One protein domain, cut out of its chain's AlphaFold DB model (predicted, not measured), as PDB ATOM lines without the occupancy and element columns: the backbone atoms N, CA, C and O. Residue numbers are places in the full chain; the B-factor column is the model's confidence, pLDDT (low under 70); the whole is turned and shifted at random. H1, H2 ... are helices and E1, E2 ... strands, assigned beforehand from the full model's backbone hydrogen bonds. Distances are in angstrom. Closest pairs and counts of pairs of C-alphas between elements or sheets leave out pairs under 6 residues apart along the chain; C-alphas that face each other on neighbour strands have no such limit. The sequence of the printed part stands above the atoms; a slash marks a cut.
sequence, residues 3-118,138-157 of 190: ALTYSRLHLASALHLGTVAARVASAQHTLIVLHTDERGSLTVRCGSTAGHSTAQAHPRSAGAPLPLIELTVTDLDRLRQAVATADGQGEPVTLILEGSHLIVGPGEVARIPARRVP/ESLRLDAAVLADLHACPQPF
ATOM      1  N   ALA A   3     -18.998 -52.171  38.602       88.56
ATOM      2  CA  ALA A   3     -19.051 -51.808  37.193       88.56
ATOM      3  C   ALA A   3     -20.491 -51.825  36.679       88.56
ATOM      4  O   ALA A   3     -21.233 -52.766  36.961       88.56
ATOM      5  N   LEU A   4     -20.855 -50.812  35.894       89.25
ATOM      6  CA  LEU A   4     -22.163 -50.698  35.250       89.25
ATOM      7  C   LEU A   4     -22.001 -50.254  33.807       89.25
ATOM      8  O   LEU A   4     -21.213 -49.359  33.504       89.25
ATOM      9  N   THR A   5     -22.780 -50.868  32.927       89.56
ATOM     10  CA  THR A   5     -22.692 -50.640  31.490       89.56
ATOM     11  C   THR A   5     -23.951 -49.938  31.011       89.56
ATOM     12  O   THR A   5     -25.052 -50.479  31.114       89.56
ATOM     13  N   TYR A   6     -23.794 -48.738  30.463       87.25
ATOM     14  CA  TYR A   6     -24.870 -47.874  29.992       87.25
ATOM     15  C   TYR A   6     -24.862 -47.758  28.471       87.25
ATOM     16  O   TYR A   6     -23.831 -47.887  27.813       87.25
ATOM     17  N   SER A   7     -26.024 -47.444  27.898       85.12
ATOM     18  CA  SER A   7     -26.040 -46.852  26.559       85.12
ATOM     19  C   SER A   7     -25.254 -45.542  26.594       85.12
ATOM     20  O   SER A   7     -25.512 -44.703  27.463       85.12
ATOM     21  N   ARG A   8     -24.333 -45.347  25.640       81.56
ATOM     22  CA  ARG A   8     -23.579 -44.092  25.481       81.56
ATOM     23  C   ARG A   8     -24.510 -42.885  25.489       81.56
ATOM     24  O   ARG A   8     -24.222 -41.893  26.145       81.56
ATOM     25  N   LEU A   9     -25.641 -42.998  24.798       77.38
ATOM     26  CA  LEU A   9     -26.620 -41.928  24.660       77.38
ATOM     27  C   LEU A   9     -27.284 -41.587  25.995       77.38
ATOM     28  O   LEU A   9     -27.282 -40.429  26.395       77.38
ATOM     29  N   HIS A  10     -27.787 -42.586  26.727       78.62
ATOM     30  CA  HIS A  10     -28.403 -42.343  28.036       78.62
ATOM     31  C   HIS A  10     -27.401 -41.760  29.035       78.62
ATOM     32  O   HIS A  10     -27.742 -40.846  29.784       78.62
ATOM     33  N   LEU A  11     -26.163 -42.261  29.022       84.44
ATOM     34  CA  LEU A  11     -25.108 -41.762  29.896       84.44
ATOM     35  C   LEU A  11     -24.712 -40.323  29.544       84.44
ATOM     36  O   LEU A  11     -24.649 -39.480  30.435       84.44
ATOM     37  N   ALA A  12     -24.490 -40.022  28.262       80.62
ATOM     38  CA  ALA A  12     -24.159 -38.676  27.799       80.62
ATOM     39  C   ALA A  12     -25.246 -37.668  28.191       80.62
ATOM     40  O   ALA A  12     -24.923 -36.626  28.762       80.62
ATOM     41  N   SER A  13     -26.522 -38.009  27.987       75.44
ATOM     42  CA  SER A  13     -27.644 -37.163  28.403       75.44
ATOM     43  C   SER A  13     -27.633 -36.903  29.912       75.44
ATOM     44  O   SER A  13     -27.743 -35.755  30.339       75.44
ATOM     45  N   ALA A  14     -27.440 -37.939  30.736       78.44
ATOM     46  CA  ALA A  14     -27.410 -37.774  32.188       78.44
ATOM     47  C   ALA A  14     -26.241 -36.888  32.661       78.44
ATOM     48  O   ALA A  14     -26.420 -36.024  33.520       78.44
ATOM     49  N   LEU A  15     -25.054 -37.047  32.068       82.62
ATOM     50  CA  LEU A  15     -23.868 -36.253  32.411       82.62
ATOM     51  C   LEU A  15     -23.959 -34.797  31.943       82.62
ATOM     52  O   LEU A  15     -23.436 -33.903  32.613       82.62
ATOM     53  N   HIS A  16     -24.608 -34.557  30.803       75.50
ATOM     54  CA  HIS A  16     -24.789 -33.224  30.243       75.50
ATOM     55  C   HIS A  16     -25.771 -32.380  31.066       75.50
ATOM     56  O   HIS A  16     -25.551 -31.195  31.313       75.50
ATOM     57  N   LEU A  17     -26.804 -33.025  31.604       65.25
ATOM     58  CA  LEU A  17     -27.702 -32.413  32.582       65.25
ATOM     59  C   LEU A  17     -26.993 -32.099  33.906       65.25
ATOM     60  O   LEU A  17     -27.325 -31.113  34.571       65.25
ATOM     61  N   GLY A  18     -25.970 -32.885  34.251       67.19
ATOM     62  CA  GLY A  18     -25.062 -32.545  35.337       67.19
ATOM     63  C   GLY A  18     -24.322 -31.218  35.099       67.19
ATOM     64  O   GLY A  18     -24.204 -30.417  36.021       67.19
ATOM     65  N   THR A  19     -23.882 -30.932  33.863       70.44
ATOM     66  CA  THR A  19     -23.263 -29.636  33.496       70.44
ATOM     67  C   THR A  19     -24.184 -28.468  33.767       70.44
ATOM     68  O   THR A  19     -23.769 -27.474  34.356       70.44
ATOM     69  N   VAL A  20     -25.432 -28.592  33.308       63.75
ATOM     70  CA  VAL A  20     -26.429 -27.523  33.349       63.75
ATOM     71  C   VAL A  20     -26.617 -27.053  34.783       63.75
ATOM     72  O   VAL A  20     -26.488 -25.868  35.075       63.75
ATOM     73  N   ALA A  21     -26.832 -27.984  35.708       61.78
ATOM     74  CA  ALA A  21     -26.971 -27.616  37.109       61.78
ATOM     75  C   ALA A  21     -25.661 -27.208  37.769       61.78
ATOM     76  O   ALA A  21     -25.680 -26.306  38.601       61.78
ATOM     77  N   ALA A  22     -24.528 -27.805  37.391       64.75
ATOM     78  CA  ALA A  22     -23.230 -27.361  37.883       64.75
ATOM     79  C   ALA A  22     -22.899 -25.911  37.480       64.75
ATOM     80  O   ALA A  22     -22.251 -25.219  38.258       64.75
ATOM     81  N   ARG A  23     -23.355 -25.447  36.304       63.31
ATOM     82  CA  ARG A  23     -23.193 -24.060  35.820       63.31
ATOM     83  C   ARG A  23     -24.139 -23.070  36.495       63.31
ATOM     84  O   ARG A  23     -23.755 -21.930  36.727       63.31
ATOM     85  N   VAL A  24     -25.369 -23.492  36.783       54.84
ATOM     86  CA  VAL A  24     -26.371 -22.658  37.474       54.84
ATOM     87  C   VAL A  24     -26.055 -22.535  38.971       54.84
ATOM     88  O   VAL A  24     -26.382 -21.535  39.608       54.84
ATOM     89  N   ALA A  25     -25.383 -23.536  39.536       54.53
ATOM     90  CA  ALA A  25     -24.834 -23.514  40.880       54.53
ATOM     91  C   ALA A  25     -23.620 -22.575  40.977       54.53
ATOM     92  O   ALA A  25     -22.674 -22.694  40.200       54.53
ATOM     93  N   SER A  26     -23.577 -21.683  41.975       52.31
ATOM     94  CA  SER A  26     -22.340 -20.948  42.265       52.31
ATOM     95  C   SER A  26     -21.224 -21.945  42.597       52.31
ATOM     96  O   SER A  26     -21.411 -22.786  43.479       52.31
ATOM     97  N   ALA A  27     -20.061 -21.811  41.951       57.22
ATOM     98  CA  ALA A  27     -18.923 -22.740  42.032       57.22
ATOM     99  C   ALA A  27     -18.426 -23.070  43.457       57.22
ATOM    100  O   ALA A  27     -17.653 -24.005  43.642       57.22
ATOM    101  N   GLN A  28     -18.858 -22.315  44.468       55.91
ATOM    102  CA  GLN A  28     -18.456 -22.481  45.862       55.91
ATOM    103  C   GLN A  28     -19.182 -23.629  46.593       55.91
ATOM    104  O   GLN A  28     -18.676 -24.087  47.614       55.91
ATOM    105  N   HIS A  29     -20.317 -24.141  46.083       55.50
ATOM    106  CA  HIS A  29     -21.118 -25.176  46.771       55.50
ATOM    107  C   HIS A  29     -21.769 -26.202  45.829       55.50
ATOM    108  O   HIS A  29     -22.900 -26.632  46.061       55.50
ATOM    109  N   THR A  30     -21.083 -26.595  44.756       65.69
ATOM    110  CA  THR A  30     -21.629 -27.568  43.800       65.69
ATOM    111  C   THR A  30     -21.322 -28.998  44.243       65.69
ATOM    112  O   THR A  30     -20.189 -29.455  44.123       65.69
ATOM    113  N   LEU A  31     -22.340 -29.720  44.712       72.81
ATOM    114  CA  LEU A  31     -22.253 -31.153  45.000       72.81
ATOM    115  C   LEU A  31     -22.764 -31.943  43.789       72.81
ATOM    116  O   LEU A  31     -23.975 -31.996  43.557       72.81
ATOM    117  N   ILE A  32     -21.863 -32.569  43.026       81.19
ATOM    118  CA  ILE A  32     -22.226 -33.484  41.934       81.19
ATOM    119  C   ILE A  32     -22.147 -34.903  42.474       81.19
ATOM    120  O   ILE A  32     -21.082 -35.354  42.878       81.19
ATOM    121  N   VAL A  33     -23.270 -35.612  42.475       85.75
ATOM    122  CA  VAL A  33     -23.379 -36.974  42.987       85.75
ATOM    123  C   VAL A  33     -23.801 -37.913  41.872       85.75
ATOM    124  O   VAL A  33     -24.796 -37.659  41.194       85.75
ATOM    125  N   LEU A  34     -23.079 -39.019  41.722       87.44
ATOM    126  CA  LEU A  34     -23.534 -40.168  40.952       87.44
ATOM    127  C   LEU A  34     -24.046 -41.226  41.928       87.44
ATOM    128  O   LEU A  34     -23.318 -41.689  42.807       87.44
ATOM    129  N   HIS A  35     -25.315 -41.578  41.783       85.50
ATOM    130  CA  HIS A  35     -25.999 -42.598  42.570       85.50
ATOM    131  C   HIS A  35     -26.478 -43.701  41.639       85.50
ATOM    132  O   HIS A  35     -26.939 -43.389  40.548       85.50
ATOM    133  N   THR A  36     -26.439 -44.963  42.057       81.19
ATOM    134  CA  THR A  36     -27.113 -46.032  41.314       81.19
ATOM    135  C   THR A  36     -28.148 -46.694  42.195       81.19
ATOM    136  O   THR A  36     -27.814 -47.091  43.309       81.19
ATOM    137  N   ASP A  37     -29.385 -46.796  41.712       75.69
ATOM    138  CA  ASP A  37     -30.458 -47.468  42.447       75.69
ATOM    139  C   ASP A  37     -30.303 -49.002  42.430       75.69
ATOM    140  O   ASP A  37     -29.408 -49.561  41.791       75.69
ATOM    141  N   GLU A  38     -31.209 -49.704  43.112       71.00
ATOM    142  CA  GLU A  38     -31.248 -51.176  43.162       71.00
ATOM    143  C   GLU A  38     -31.457 -51.832  41.785       71.00
ATOM    144  O   GLU A  38     -31.207 -53.025  41.614       71.00
ATOM    145  N   ARG A  39     -31.903 -51.060  40.786       70.75
ATOM    146  CA  ARG A  39     -32.090 -51.492  39.394       70.75
ATOM    147  C   ARG A  39     -30.873 -51.165  38.520       70.75
ATOM    148  O   ARG A  39     -30.879 -51.465  37.327       70.75
ATOM    149  N   GLY A  40     -29.829 -50.566  39.099       73.06
ATOM    150  CA  GLY A  40     -28.609 -50.138  38.419       73.06
ATOM    151  C   GLY A  40     -28.747 -48.823  37.643       73.06
ATOM    152  O   GLY A  40     -27.827 -48.456  36.903       73.06
ATOM    153  N   SER A  41     -29.860 -48.098  37.783       79.81
ATOM    154  CA  SER A  41     -30.076 -46.804  37.126       79.81
ATOM    155  C   SER A  41     -29.139 -45.759  37.717       79.81
ATOM    156  O   SER A  41     -29.195 -45.489  38.914       79.81
ATOM    157  N   LEU A  42     -28.300 -45.141  36.887       83.00
ATOM    158  CA  LEU A  42     -27.439 -44.030  37.281       83.00
ATOM    159  C   LEU A  42     -28.270 -42.761  37.396       83.00
ATOM    160  O   LEU A  42     -28.802 -42.287  36.402       83.00
ATOM    161  N   THR A  43     -28.322 -42.170  38.577       81.31
ATOM    162  CA  THR A  43     -28.816 -40.818  38.804       81.31
ATOM    163  C   THR A  43     -27.633 -39.867  38.944       81.31
ATOM    164  O   THR A  43     -26.824 -40.013  39.859       81.31
ATOM    165  N   VAL A  44     -27.549 -38.877  38.059       81.31
ATOM    166  CA  VAL A  44     -26.655 -37.723  38.186       81.31
ATOM    167  C   VAL A  44     -27.437 -36.632  38.901       81.31
ATOM    168  O   VAL A  44     -28.424 -36.127  38.364       81.31
ATOM    169  N   ARG A  45     -27.024 -36.284  40.119       77.88
ATOM    170  CA  ARG A  45     -27.600 -35.180  40.886       77.88
ATOM    171  C   ARG A  45     -26.584 -34.064  41.017       77.88
ATOM    172  O   ARG A  45     -25.441 -34.318  41.370       77.88
ATOM    173  N   CYS A  46     -26.997 -32.829  40.799       73.12
ATOM    174  CA  CYS A  46     -26.142 -31.665  41.011       73.12
ATOM    175  C   CYS A  46     -26.873 -30.703  41.929       73.12
ATOM    176  O   CYS A  46     -27.949 -30.238  41.570       73.12
ATOM    177  N   GLY A  47     -26.334 -30.472  43.123       67.75
ATOM    178  CA  GLY A  47     -26.927 -29.616  44.146       67.75
ATOM    179  C   GLY A  47     -26.110 -28.359  44.399       67.75
ATOM    180  O   GLY A  47     -24.888 -28.373  44.288       67.75
ATOM    181  N   SER A  48     -26.809 -27.291  44.764       61.00
ATOM    182  CA  SER A  48     -26.261 -26.006  45.189       61.00
ATOM    183  C   SER A  48     -27.153 -25.370  46.248       61.00
ATOM    184  O   SER A  48     -28.269 -25.834  46.490       61.00
ATOM    185  N   THR A  49     -26.703 -24.258  46.827       54.28
ATOM    186  CA  THR A  49     -27.532 -23.418  47.706       54.28
ATOM    187  C   THR A  49     -28.776 -22.855  47.006       54.28
ATOM    188  O   THR A  49     -29.734 -22.494  47.679       54.28
ATOM    189  N   ALA A  50     -28.794 -22.812  45.668       50.66
ATOM    190  CA  ALA A  50     -29.906 -22.301  44.866       50.66
ATOM    191  C   ALA A  50     -30.910 -23.380  44.403       50.66
ATOM    192  O   ALA A  50     -31.966 -23.026  43.875       50.66
ATOM    193  N   GLY A  51     -30.604 -24.675  44.576       56.97
ATOM    194  CA  GLY A  51     -31.440 -25.788  44.103       56.97
ATOM    195  C   GLY A  51     -30.641 -26.991  43.592       56.97
ATOM    196  O   GLY A  51     -29.413 -27.023  43.722       56.97
ATOM    197  N   HIS A  52     -31.325 -27.996  43.024       62.19
ATOM    198  CA  HIS A  52     -30.670 -29.174  42.442       62.19
ATOM    199  C   HIS A  52     -31.313 -29.675  41.140       62.19
ATOM    200  O   HIS A  52     -32.505 -29.518  40.915       62.19
ATOM    201  N   SER A  53     -30.551 -30.341  40.276       63.94
ATOM    202  CA  SER A  53     -31.104 -31.113  39.153       63.94
ATOM    203  C   SER A  53     -30.855 -32.599  39.332       63.94
ATOM    204  O   SER A  53     -29.922 -33.005  40.032       63.94
ATOM    205  N   THR A  54     -31.688 -33.404  38.677       70.19
ATOM    206  CA  THR A  54     -31.526 -34.853  38.602       70.19
ATOM    207  C   THR A  54     -31.740 -35.339  37.182       70.19
ATOM    208  O   THR A  54     -32.702 -34.954  36.515       70.19
ATOM    209  N   ALA A  55     -30.862 -36.226  36.741       71.69
ATOM    210  CA  ALA A  55     -30.980 -36.932  35.478       71.69
ATOM    211  C   ALA A  55     -30.716 -38.413  35.690       71.69
ATOM    212  O   ALA A  55     -29.864 -38.765  36.504       71.69
ATOM    213  N   GLN A  56     -31.420 -39.272  34.957       76.69
ATOM    214  CA  GLN A  56     -31.298 -40.716  35.109       76.69
ATOM    215  C   GLN A  56     -30.908 -41.396  33.798       76.69
ATOM    216  O   GLN A  56     -31.441 -41.081  32.734       76.69
ATOM    217  N   ALA A  57     -29.994 -42.357  33.889       79.12
ATOM    218  CA  ALA A  57     -29.616 -43.262  32.817       79.12
ATOM    219  C   ALA A  57     -29.835 -44.702  33.270       79.12
ATOM    220  O   ALA A  57     -29.446 -45.091  34.369       79.12
ATOM    221  N   HIS A  58     -30.424 -45.514  32.401       82.38
ATOM    222  CA  HIS A  58     -30.674 -46.919  32.693       82.38
ATOM    223  C   HIS A  58     -29.561 -47.779  32.089       82.38
ATOM    224  O   HIS A  58     -29.143 -47.522  30.948       82.38
ATOM    225  N   PRO A  59     -29.054 -48.771  32.836       78.69
ATOM    226  CA  PRO A  59     -27.999 -49.638  32.352       78.69
ATOM    227  C   PRO A  59     -28.528 -50.503  31.209       78.69
ATOM    228  O   PRO A  59     -29.684 -50.922  31.193       78.69
ATOM    229  N   ARG A  60     -27.660 -50.779  30.236       79.38
ATOM    230  CA  ARG A  60     -27.930 -51.747  29.167       79.38
ATOM    231  C   ARG A  60     -27.749 -53.182  29.667       79.38
ATOM    232  O   ARG A  60     -28.400 -54.085  29.157       79.38
ATOM    233  N   SER A  61     -26.863 -53.380  30.643       78.50
ATOM    234  CA  SER A  61     -26.640 -54.663  31.308       78.50
ATOM    235  C   SER A  61     -26.458 -54.452  32.807       78.50
ATOM    236  O   SER A  61     -25.778 -53.511  33.225       78.50
ATOM    237  N   ALA A  62     -27.072 -55.324  33.604       67.69
ATOM    238  CA  ALA A  62     -26.976 -55.281  35.053       67.69
ATOM    239  C   ALA A  62     -25.569 -55.718  35.495       67.69
ATOM    240  O   ALA A  62     -25.138 -56.840  35.233       67.69
ATOM    241  N   GLY A  63     -24.858 -54.810  36.158       76.62
ATOM    242  CA  GLY A  63     -23.605 -55.076  36.858       76.62
ATOM    243  C   GLY A  63     -23.735 -54.721  38.339       76.62
ATOM    244  O   GLY A  63     -24.826 -54.403  38.814       76.62
ATOM    245  N   ALA A  64     -22.635 -54.783  39.087       85.31
ATOM    246  CA  ALA A  64     -22.661 -54.404  40.498       85.31
ATOM    247  C   ALA A  64     -22.949 -52.896  40.636       85.31
ATOM    248  O   ALA A  64     -22.253 -52.108  39.985       85.31
ATOM    249  N   PRO A  65     -23.915 -52.480  41.482       82.94
ATOM    250  CA  PRO A  65     -24.240 -51.071  41.664       82.94
ATOM    251  C   PRO A  65     -23.001 -50.287  42.107       82.94
ATOM    252  O   PRO A  65     -22.186 -50.771  42.903       82.94
ATOM    253  N   LEU A  66     -22.846 -49.073  41.582       86.25
ATOM    254  CA  LEU A  66     -21.787 -48.177  42.020       86.25
ATOM    255  C   LEU A  66     -22.212 -47.566  43.361       86.25
ATOM    256  O   LEU A  66     -23.355 -47.131  43.508       86.25
ATOM    257  N   PRO A  67     -21.319 -47.505  44.362       86.50
ATOM    258  CA  PRO A  67     -21.632 -46.761  45.568       86.50
ATOM    259  C   PRO A  67     -21.821 -45.285  45.212       86.50
ATOM    260  O   PRO A  67     -21.337 -44.805  44.186       86.50
ATOM    261  N   LEU A  68     -22.487 -44.559  46.100       86.12
ATOM    262  CA  LEU A  68     -22.647 -43.120  45.974       86.12
ATOM    263  C   LEU A  68     -21.266 -42.444  45.867       86.12
ATOM    264  O   LEU A  68     -20.408 -42.631  46.739       86.12
ATOM    265  N   ILE A  69     -21.046 -41.673  44.800       88.19
ATOM    266  CA  ILE A  69     -19.786 -40.949  44.574       88.19
ATOM    267  C   ILE A  69     -20.024 -39.466  44.325       88.19
ATOM    268  O   ILE A  69     -20.966 -39.079  43.640       88.19
ATOM    269  N   GLU A  70     -19.136 -38.651  44.876       88.56
ATOM    270  CA  GLU A  70     -19.051 -37.212  44.677       88.56
ATOM    271  C   GLU A  70     -17.973 -36.885  43.633       88.56
ATOM    272  O   GLU A  70     -16.878 -37.460  43.662       88.56
ATOM    273  N   LEU A  71     -18.295 -35.953  42.733       87.69
ATOM    274  CA  LEU A  71     -17.414 -35.422  41.694       87.69
ATOM    275  C   LEU A  71     -17.308 -33.896  41.799       87.69
ATOM    276  O   LEU A  71     -18.265 -33.216  42.171       87.69
ATOM    277  N   THR A  72     -16.160 -33.345  41.406       87.56
ATOM    278  CA  THR A  72     -16.042 -31.902  41.140       87.56
ATOM    279  C   THR A  72     -16.605 -31.553  39.757       87.56
ATOM    280  O   THR A  72     -16.822 -32.430  38.917       87.56
ATOM    281  N   VAL A  73     -16.811 -30.259  39.477       82.25
ATOM    282  CA  VAL A  73     -17.210 -29.787  38.134       82.25
ATOM    283  C   VAL A  73     -16.186 -30.217  37.080       82.25
ATOM    284  O   VAL A  73     -16.557 -30.745  36.036       82.25
ATOM    285  N   THR A  74     -14.896 -30.082  37.396       85.94
ATOM    286  CA  THR A  74     -13.798 -30.493  36.514       85.94
ATOM    287  C   THR A  74     -13.799 -31.999  36.254       85.94
ATOM    288  O   THR A  74     -13.540 -32.435  35.135       85.94
ATOM    289  N   ASP A  75     -14.108 -32.809  37.265       88.50
ATOM    290  CA  ASP A  75     -14.200 -34.264  37.117       88.50
ATOM    291  C   ASP A  75     -15.393 -34.672  36.248       88.50
ATOM    292  O   ASP A  75     -15.266 -35.553  35.396       88.50
ATOM    293  N   LEU A  76     -16.525 -33.980  36.385       85.94
ATOM    294  CA  LEU A  76     -17.681 -34.176  35.515       85.94
ATOM    295  C   LEU A  76     -17.381 -33.773  34.058       85.94
ATOM    296  O   LEU A  76     -17.797 -34.476  33.136       85.94
ATOM    297  N   ASP A  77     -16.637 -32.688  33.834       85.31
ATOM    298  CA  ASP A  77     -16.203 -32.280  32.491       85.31
ATOM    299  C   ASP A  77     -15.269 -33.330  31.859       85.31
ATOM    300  O   ASP A  77     -15.460 -33.711  30.700       85.31
ATOM    301  N   ARG A  78     -14.319 -33.877  32.633       87.56
ATOM    302  CA  ARG A  78     -13.449 -34.985  32.191       87.56
ATOM    303  C   ARG A  78     -14.245 -36.242  31.856       87.56
ATOM    304  O   ARG A  78     -13.973 -36.882  30.844       87.56
ATOM    305  N   LEU A  79     -15.241 -36.580  32.675       88.00
ATOM    306  CA  LEU A  79     -16.148 -37.702  32.432       88.00
ATOM    307  C   LEU A  79     -16.922 -37.520  31.123       88.00
ATOM    308  O   LEU A  79     -17.026 -38.457  30.333       88.00
ATOM    309  N   ARG A  80     -17.402 -36.308  30.838       84.94
ATOM    310  CA  ARG A  80     -18.069 -35.997  29.565       84.94
ATOM    311  C   ARG A  80     -17.139 -36.128  28.373       84.94
ATOM    312  O   ARG A  80     -17.525 -36.745  27.382       84.94
ATOM    313  N   GLN A  81     -15.924 -35.596  28.476       84.69
ATOM    314  CA  GLN A  81     -14.927 -35.743  27.422       84.69
ATOM    315  C   GLN A  81     -14.633 -37.223  27.163       84.69
ATOM    316  O   GLN A  81     -14.676 -37.644  26.014       84.69
ATOM    317  N   ALA A  82     -14.454 -38.018  28.220       84.69
ATOM    318  CA  ALA A  82     -14.203 -39.451  28.116       84.69
ATOM    319  C   ALA A  82     -15.328 -40.211  27.401       84.69
ATOM    320  O   ALA A  82     -15.066 -41.025  26.517       84.69
ATOM    321  N   VAL A  83     -16.585 -39.904  27.737       83.62
ATOM    322  CA  VAL A  83     -17.771 -40.488  27.089       83.62
ATOM    323  C   VAL A  83     -17.901 -40.049  25.626       83.62
ATOM    324  O   VAL A  83     -18.347 -40.831  24.783       83.62
ATOM    325  N   ALA A  84     -17.508 -38.815  25.300       79.25
ATOM    326  CA  ALA A  84     -17.503 -38.324  23.926       79.25
ATOM    327  C   ALA A  84     -16.447 -39.040  23.070       79.25
ATOM    328  O   ALA A  84     -16.764 -39.441  21.951       79.25
ATOM    329  N   THR A  85     -15.241 -39.240  23.618       76.44
ATOM    330  CA  THR A  85     -14.071 -39.831  22.940       76.44
ATOM    331  C   THR A  85     -14.050 -41.356  22.881       76.44
ATOM    332  O   THR A  85     -13.165 -41.902  22.233       76.44
ATOM    333  N   ALA A  86     -14.975 -42.056  23.547       72.12
ATOM    334  CA  ALA A  86     -15.117 -43.517  23.472       72.12
ATOM    335  C   ALA A  86     -15.648 -43.982  22.090       72.12
ATOM    336  O   ALA A  86     -16.623 -44.724  21.998       72.12
ATOM    337  N   ASP A  87     -15.066 -43.464  21.008       55.12
ATOM    338  CA  ASP A  87     -15.634 -43.463  19.667       55.12
ATOM    339  C   ASP A  87     -15.372 -44.778  18.924       55.12
ATOM    340  O   ASP A  87     -14.246 -45.271  18.852       55.12
ATOM    341  N   GLY A  88     -16.445 -45.325  18.352       51.38
ATOM    342  CA  GLY A  88     -16.423 -46.525  17.523       51.38
ATOM    343  C   GLY A  88     -17.717 -47.336  17.608       51.38
ATOM    344  O   GLY A  88     -17.734 -48.388  18.219       51.38
ATOM    345  N   GLN A  89     -18.789 -46.874  16.952       54.31
ATOM    346  CA  GLN A  89     -19.984 -47.677  16.596       54.31
ATOM    347  C   GLN A  89     -21.049 -47.975  17.673       54.31
ATOM    348  O   GLN A  89     -21.645 -49.045  17.690       54.31
ATOM    349  N   GLY A  90     -21.398 -47.006  18.527       62.03
ATOM    350  CA  GLY A  90     -22.559 -47.172  19.423       62.03
ATOM    351  C   GLY A  90     -22.351 -48.234  20.508       62.03
ATOM    352  O   GLY A  90     -23.319 -48.721  21.104       62.03
ATOM    353  N   GLU A  91     -21.087 -48.564  20.771       74.56
ATOM    354  CA  GLU A  91     -20.690 -49.464  21.837       74.56
ATOM    355  C   GLU A  91     -21.117 -48.902  23.201       74.56
ATOM    356  O   GLU A  91     -21.157 -47.681  23.421       74.56
ATOM    357  N   PRO A  92     -21.533 -49.780  24.121       83.06
ATOM    358  CA  PRO A  92     -22.001 -49.356  25.419       83.06
ATOM    359  C   PRO A  92     -20.826 -48.872  26.272       83.06
ATOM    360  O   PRO A  92     -19.739 -49.434  26.215       83.06
ATOM    361  N   VAL A  93     -21.067 -47.860  27.103       87.56
ATOM    362  CA  VAL A  93     -20.044 -47.292  27.981       87.56
ATOM    363  C   VAL A  93     -20.101 -47.963  29.347       87.56
ATOM    364  O   VAL A  93     -21.141 -47.938  30.008       87.56
ATOM    365  N   THR A  94     -18.986 -48.529  29.795       89.44
ATOM    366  CA  THR A  94     -18.836 -49.096  31.135       89.44
ATOM    367  C   THR A  94     -18.192 -48.081  32.069       89.44
ATOM    368  O   THR A  94     -17.107 -47.571  31.801       89.44
ATOM    369  N   LEU A  95     -18.864 -47.809  33.185       90.12
ATOM    370  CA  LEU A  95     -18.327 -47.056  34.310       90.12
ATOM    371  C   LEU A  95     -17.827 -48.030  35.370       90.12
ATOM    372  O   LEU A  95     -18.589 -48.892  35.812       90.12
ATOM    373  N   ILE A  96     -16.574 -47.884  35.796       90.31
ATOM    374  CA  ILE A  96     -15.941 -48.742  36.803       90.31
ATOM    375  C   ILE A  96     -15.441 -47.871  37.948       90.31
ATOM    376  O   ILE A  96     -14.695 -46.922  37.722       90.31
ATOM    377  N   LEU A  97     -15.809 -48.202  39.186       90.62
ATOM    378  CA  LEU A  97     -15.200 -47.586  40.363       90.62
ATOM    379  C   LEU A  97     -14.051 -48.455  40.885       90.62
ATOM    380  O   LEU A  97     -14.269 -49.542  41.442       90.62
ATOM    381  N   GLU A  98     -12.837 -47.924  40.768       90.06
ATOM    382  CA  GLU A  98     -11.592 -48.530  41.234       90.06
ATOM    383  C   GLU A  98     -10.915 -47.603  42.256       90.06
ATOM    384  O   GLU A  98     -10.453 -46.508  41.938       90.06
ATOM    385  N   GLY A  99     -10.904 -48.010  43.530       89.06
ATOM    386  CA  GLY A  99     -10.430 -47.157  44.625       89.06
ATOM    387  C   GLY A  99     -11.225 -45.847  44.726       89.06
ATOM    388  O   GLY A  99     -12.435 -45.880  44.993       89.06
ATOM    389  N   SER A 100     -10.524 -44.727  44.522       89.12
ATOM    390  CA  SER A 100     -11.027 -43.344  44.464       89.12
ATOM    391  C   SER A 100     -11.108 -42.790  43.035       89.12
ATOM    392  O   SER A 100     -11.092 -41.575  42.841       89.12
ATOM    393  N   HIS A 101     -11.123 -43.656  42.024       90.50
ATOM    394  CA  HIS A 101     -11.208 -43.247  40.629       90.50
ATOM    395  C   HIS A 101     -12.396 -43.907  39.938       90.50
ATOM    396  O   HIS A 101     -12.621 -45.112  40.061       90.50
ATOM    397  N   LEU A 102     -13.143 -43.099  39.192       90.50
ATOM    398  CA  LEU A 102     -14.118 -43.554  38.219       90.50
ATOM    399  C   LEU A 102     -13.421 -43.694  36.863       90.50
ATOM    400  O   LEU A 102     -12.762 -42.766  36.395       90.50
ATOM    401  N   ILE A 103     -13.556 -44.857  36.249       90.75
ATOM    402  CA  ILE A 103     -12.946 -45.217  34.971       90.75
ATOM    403  C   ILE A 103     -14.062 -45.401  33.946       90.75
ATOM    404  O   ILE A 103     -15.115 -45.954  34.271       90.75
ATOM    405  N   VAL A 104     -13.828 -44.941  32.718       88.44
ATOM    406  CA  VAL A 104     -14.761 -45.035  31.589       88.44
ATOM    407  C   VAL A 104     -14.191 -45.987  30.529       88.44
ATOM    408  O   VAL A 104     -13.002 -45.935  30.224       88.44
ATOM    409  N   GLY A 105     -15.013 -46.848  29.926       78.56
ATOM    410  CA  GLY A 105     -14.621 -47.691  28.778       78.56
ATOM    411  C   GLY A 105     -15.771 -47.897  27.779       78.56
ATOM    412  O   GLY A 105     -16.901 -47.654  28.188       78.56
ATOM    413  N   PRO A 106     -15.544 -48.333  26.515       65.56
ATOM    414  CA  PRO A 106     -14.363 -49.063  26.054       65.56
ATOM    415  C   PRO A 106     -13.674 -48.448  24.808       65.56
ATOM    416  O   PRO A 106     -14.222 -48.405  23.714       65.56
ATOM    417  N   GLY A 107     -12.422 -48.027  25.015       57.16
ATOM    418  CA  GLY A 107     -11.451 -47.481  24.043       57.16
ATOM    419  C   GLY A 107     -10.231 -46.835  24.737       57.16
ATOM    420  O   GLY A 107      -9.509 -46.052  24.140       57.16
ATOM    421  N   GLU A 108     -10.076 -47.152  26.029       60.16
ATOM    422  CA  GLU A 108      -9.239 -46.555  27.078       60.16
ATOM    423  C   GLU A 108      -9.213 -45.019  27.161       60.16
ATOM    424  O   GLU A 108      -8.346 -44.342  26.613       60.16
ATOM    425  N   VAL A 109     -10.154 -44.463  27.942       63.53
ATOM    426  CA  VAL A 109     -10.157 -43.042  28.304       63.53
ATOM    427  C   VAL A 109     -10.423 -42.820  29.799       63.53
ATOM    428  O   VAL A 109     -11.302 -43.426  30.399       63.53
ATOM    429  N   ALA A 110      -9.631 -41.888  30.339       75.25
ATOM    430  CA  ALA A 110      -9.707 -41.122  31.587       75.25
ATOM    431  C   ALA A 110     -10.062 -41.847  32.900       75.25
ATOM    432  O   ALA A 110     -11.179 -42.298  33.141       75.25
ATOM    433  N   ARG A 111      -9.108 -41.783  33.836       88.44
ATOM    434  CA  ARG A 111      -9.334 -41.994  35.270       88.44
ATOM    435  C   ARG A 111      -9.743 -40.670  35.903       88.44
ATOM    436  O   ARG A 111      -8.945 -39.734  35.958       88.44
ATOM    437  N   ILE A 112     -10.973 -40.595  36.382       90.75
ATOM    438  CA  ILE A 112     -11.549 -39.386  36.967       90.75
ATOM    439  C   ILE A 112     -11.550 -39.530  38.493       90.75
ATOM    440  O   ILE A 112     -12.071 -40.523  38.998       90.75
ATOM    441  N   PRO A 113     -10.948 -38.598  39.250       90.25
ATOM    442  CA  PRO A 113     -11.072 -38.559  40.704       90.25
ATOM    443  C   PRO A 113     -12.536 -38.601  41.155       90.25
ATOM    444  O   PRO A 113     -13.373 -37.850  40.662       90.25
ATOM    445  N   ALA A 114     -12.843 -39.491  42.094       89.06
ATOM    446  CA  ALA A 114     -14.163 -39.632  42.683       89.06
ATOM    447  C   ALA A 114     -14.038 -39.948  44.173       89.06
ATOM    448  O   ALA A 114     -13.261 -40.812  44.595       89.06
ATOM    449  N   ARG A 115     -14.842 -39.275  44.992       89.06
ATOM    450  CA  ARG A 115     -14.880 -39.524  46.433       89.06
ATOM    451  C   ARG A 115     -16.113 -40.344  46.768       89.06
ATOM    452  O   ARG A 115     -17.230 -39.921  46.499       89.06
ATOM    453  N   ARG A 116     -15.929 -41.513  47.388       87.69
ATOM    454  CA  ARG A 116     -17.063 -42.261  47.948       87.69
ATOM    455  C   ARG A 116     -17.676 -41.448  49.072       87.69
ATOM    456  O   ARG A 116     -16.969 -41.024  49.988       87.69
ATOM    457  N   VAL A 117     -18.980 -41.275  49.006       83.06
ATOM    458  CA  VAL A 117     -19.754 -40.649  50.069       83.06
ATOM    459  C   VAL A 117     -20.580 -41.726  50.772       83.06
ATOM    460  O   VAL A 117     -21.038 -42.668  50.118       83.06
ATOM    461  N   PRO A 118     -20.751 -41.641  52.104       72.62
ATOM    462  CA  PRO A 118     -21.695 -42.497  52.810       72.62
ATOM    463  C   PRO A 118     -23.071 -42.403  52.144       72.62
ATOM    464  O   PRO A 118     -23.402 -41.329  51.632       72.62
ATOM    465  N   GLU A 138     -46.222 -19.531  30.416       39.19
ATOM    466  CA  GLU A 138     -46.180 -19.191  28.986       39.19
ATOM    467  C   GLU A 138     -44.740 -19.106  28.451       39.19
ATOM    468  O   GLU A 138     -44.504 -19.251  27.253       39.19
ATOM    469  N   SER A 139     -43.755 -18.889  29.331       38.94
ATOM    470  CA  SER A 139     -42.340 -18.905  28.962       38.94
ATOM    471  C   SER A 139     -41.435 -19.271  30.138       38.94
ATOM    472  O   SER A 139     -41.634 -18.836  31.271       38.94
ATOM    473  N   LEU A 140     -40.403 -20.064  29.845       46.53
ATOM    474  CA  LEU A 140     -39.303 -20.364  30.752       46.53
ATOM    475  C   LEU A 140     -38.043 -19.680  30.222       46.53
ATOM    476  O   LEU A 140     -37.668 -19.879  29.067       46.53
ATOM    477  N   ARG A 141     -37.366 -18.894  31.063       45.91
ATOM    478  CA  ARG A 141     -36.041 -18.356  30.737       45.91
ATOM    479  C   ARG A 141     -34.971 -19.261  31.324       45.91
ATOM    480  O   ARG A 141     -34.800 -19.318  32.538       45.91
ATOM    481  N   LEU A 142     -34.269 -19.959  30.444       50.47
ATOM    482  CA  LEU A 142     -33.040 -20.673  30.758       50.47
ATOM    483  C   LEU A 142     -31.850 -19.814  30.327       50.47
ATOM    484  O   LEU A 142     -31.955 -19.022  29.390       50.47
ATOM    485  N   ASP A 143     -30.724 -19.973  31.015       50.22
ATOM    486  CA  ASP A 143     -29.467 -19.357  30.598       50.22
ATOM    487  C   ASP A 143     -29.079 -19.830  29.180       50.22
ATOM    488  O   ASP A 143     -29.326 -20.981  28.807       50.22
ATOM    489  N   ALA A 144     -28.478 -18.950  28.375       54.34
ATOM    490  CA  ALA A 144     -28.127 -19.258  26.988       54.34
ATOM    491  C   ALA A 144     -27.149 -20.439  26.878       54.34
ATOM    492  O   ALA A 144     -27.253 -21.236  25.944       54.34
ATOM    493  N   ALA A 145     -26.244 -20.596  27.847       52.38
ATOM    494  CA  ALA A 145     -25.326 -21.725  27.895       52.38
ATOM    495  C   ALA A 145     -26.056 -23.032  28.233       52.38
ATOM    496  O   ALA A 145     -25.688 -24.075  27.707       52.38
ATOM    497  N   VAL A 146     -27.109 -22.977  29.059       54.62
ATOM    498  CA  VAL A 146     -27.972 -24.131  29.371       54.62
ATOM    499  C   VAL A 146     -28.794 -24.548  28.153       54.62
ATOM    500  O   VAL A 146     -28.937 -25.738  27.883       54.62
ATOM    501  N   LEU A 147     -29.309 -23.580  27.396       59.19
ATOM    502  CA  LEU A 147     -30.041 -23.841  26.155       59.19
ATOM    503  C   LEU A 147     -29.142 -24.435  25.070       59.19
ATOM    504  O   LEU A 147     -29.533 -25.408  24.432       59.19
ATOM    505  N   ALA A 148     -27.943 -23.884  24.872       61.50
ATOM    506  CA  ALA A 148     -26.976 -24.405  23.906       61.50
ATOM    507  C   ALA A 148     -26.553 -25.843  24.243       61.50
ATOM    508  O   ALA A 148     -26.491 -26.690  23.354       61.50
ATOM    509  N   ASP A 149     -26.337 -26.114  25.529       57.69
ATOM    510  CA  ASP A 149     -26.072 -27.445  26.063       57.69
ATOM    511  C   ASP A 149     -27.247 -28.405  25.734       57.69
ATOM    512  O   ASP A 149     -27.076 -29.405  25.031       57.69
ATOM    513  N   LEU A 150     -28.484 -28.065  26.119       60.91
ATOM    514  CA  LEU A 150     -29.664 -28.885  25.802       60.91
ATOM    515  C   LEU A 150     -29.854 -29.110  24.288       60.91
ATOM    516  O   LEU A 150     -30.236 -30.207  23.883       60.91
ATOM    517  N   HIS A 151     -29.564 -28.110  23.451       62.44
ATOM    518  CA  HIS A 151     -29.636 -28.218  21.987       62.44
ATOM    519  C   HIS A 151     -28.541 -29.100  21.376       62.44
ATOM    520  O   HIS A 151     -28.756 -29.684  20.316       62.44
ATOM    521  N   ALA A 152     -27.377 -29.209  22.016       61.06
ATOM    522  CA  ALA A 152     -26.278 -30.045  21.539       61.06
ATOM    523  C   ALA A 152     -26.528 -31.551  21.765       61.06
ATOM    524  O   ALA A 152     -25.752 -32.383  21.291       61.06
ATOM    525  N   CYS A 153     -27.597 -31.922  22.480       52.81
ATOM    526  CA  CYS A 153     -27.925 -33.310  22.781       52.81
ATOM    527  C   CYS A 153     -28.647 -33.978  21.582       52.81
ATOM    528  O   CYS A 153     -29.709 -33.516  21.167       52.81
ATOM    529  N   PRO A 154     -28.114 -35.073  21.010       49.34
ATOM    530  CA  PRO A 154     -28.478 -35.513  19.657       49.34
ATOM    531  C   PRO A 154     -29.839 -36.227  19.479       49.34
ATOM    532  O   PRO A 154     -30.167 -36.554  18.341       49.34
ATOM    533  N   GLN A 155     -30.632 -36.514  20.527       52.31
ATOM    534  CA  GLN A 155     -31.870 -37.328  20.437       52.31
ATOM    535  C   GLN A 155     -32.873 -37.075  21.590       52.31
ATOM    536  O   GLN A 155     -32.469 -36.524  22.615       52.31
ATOM    537  N   PRO A 156     -34.164 -37.477  21.451       45.69
ATOM    538  CA  PRO A 156     -35.209 -37.223  22.452       45.69
ATOM    539  C   PRO A 156     -34.862 -37.799  23.833       45.69
ATOM    540  O   PRO A 156     -34.361 -38.917  23.956       45.69
ATOM    541  N   PHE A 157     -35.106 -37.004  24.875       50.88
ATOM    542  CA  PHE A 157     -34.592 -37.233  26.223       50.88
ATOM    543  C   PHE A 157     -35.378 -38.316  26.992       50.88
ATOM    544  O   PHE A 157     -36.594 -38.433  26.823       50.88
TER     545      PHE A 157
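What this domain is: This is residues 3 to 118 and 138 to 157 of the 190 residues of an uncharacterized protein of Micrococcus sp. V7 (UniProt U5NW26). Two antiparallel sheets stand like two walls of a corner, and helices H1 and H2 pack side by side in the angle between them, H1 mainly on the sheet E4 E3 E2 E6 and H2 mainly on the sheet E5 E1 E7 E8 E9. The short helix H3 packs on residues 16 to 20 of H1, away from both sheets. The printed part has 136 residues, with three named helices and nine named strands in the order E1 H1 E2 E3 E4 E5 E6 H2 E7 E8 E9 H3, and its class is mixed. It is compact, with a radius of gyration of the C-alphas of 14.3 A and spans of 42 by 35 by 26 A.

Where its parts are: E1 covers residues 3 to 6, with C-alpha 3 at (-19.051, -51.808, 37.193). H1, residues 8 to 24, is 24.7 A long and begins at C-alpha 8, (-23.579, -44.092, 25.481). E2, residues 31 to 36, E3, residues 42 to 48, 19.7 A, and E4, residues 51 to 57, 20.9 A, form a meander, each strand the antiparallel neighbour of the one before. E5, residues 59 to 61, and E6, residues 69 to 71, follow. H2, residues 73 to 85, is 18.5 A long. E7, residues 93 to 98, E8, residues 101 to 105, and E9, residues 109 to 113, form a second meander. H3, residues 144 to 151, ends at C-alpha 151, (-29.636, -28.218, 21.987).

How they stand to each other: In the five-strand sheet, N 60 of E5 is 2.8 A from O 5 of E1, and N 6 of E1 is 2.8 A from O 93 of E7, within hydrogen-bond range. So are N 96 and O 103 of the hairpin E7 and E8, 2.9 A, and N 102 and O 112 of the hairpin E8 and E9, 2.8 A. H2 is on this sheet at a height of 8.4 A, along E9 at 14 degrees on the local plane; the closest C-alphas, of Ala 82 and Val 109, are 5.4 A apart. In the other sheet, N 44 and O 55 of the hairpin E3 and E4, 2.8 A, N 33 and O 45 of the hairpin E2 and E3, 2.8 A, and N 34 and O 69 of E2 and E6, 2.9 A, are within range. H1 is on that sheet at a height of 7.9 A, along E4 at 3 degrees on the local plane, with the C-alphas of Ala 14 and Ala 55 closest at 4.9 A. H1 and H2 touch at a shallow tilt of 27 degrees, opposite ways, closest at the C-alphas of Leu 15 and Arg 80, 6.5 A. With residues 16 to 20 alone H1 touches H3, closest at the C-alphas of Val 20 and Val 146, 5.5 A. In H1, H2 and H3 every O i to N i+4 pair is within hydrogen-bond range.

The domain as a whole: The C-alphas of Gly 99 and Glu 138, 48.0 A apart, are the two farthest apart. Residues 119 to 137 are not printed, and C-alphas 118 and 138 are 41.4 A apart across this cut. Of the links that are printed whole, none is long. The mean pLDDT of the printed part is 73.4; residues 20 to 30 and 138 to 157 are among the 49 under 70.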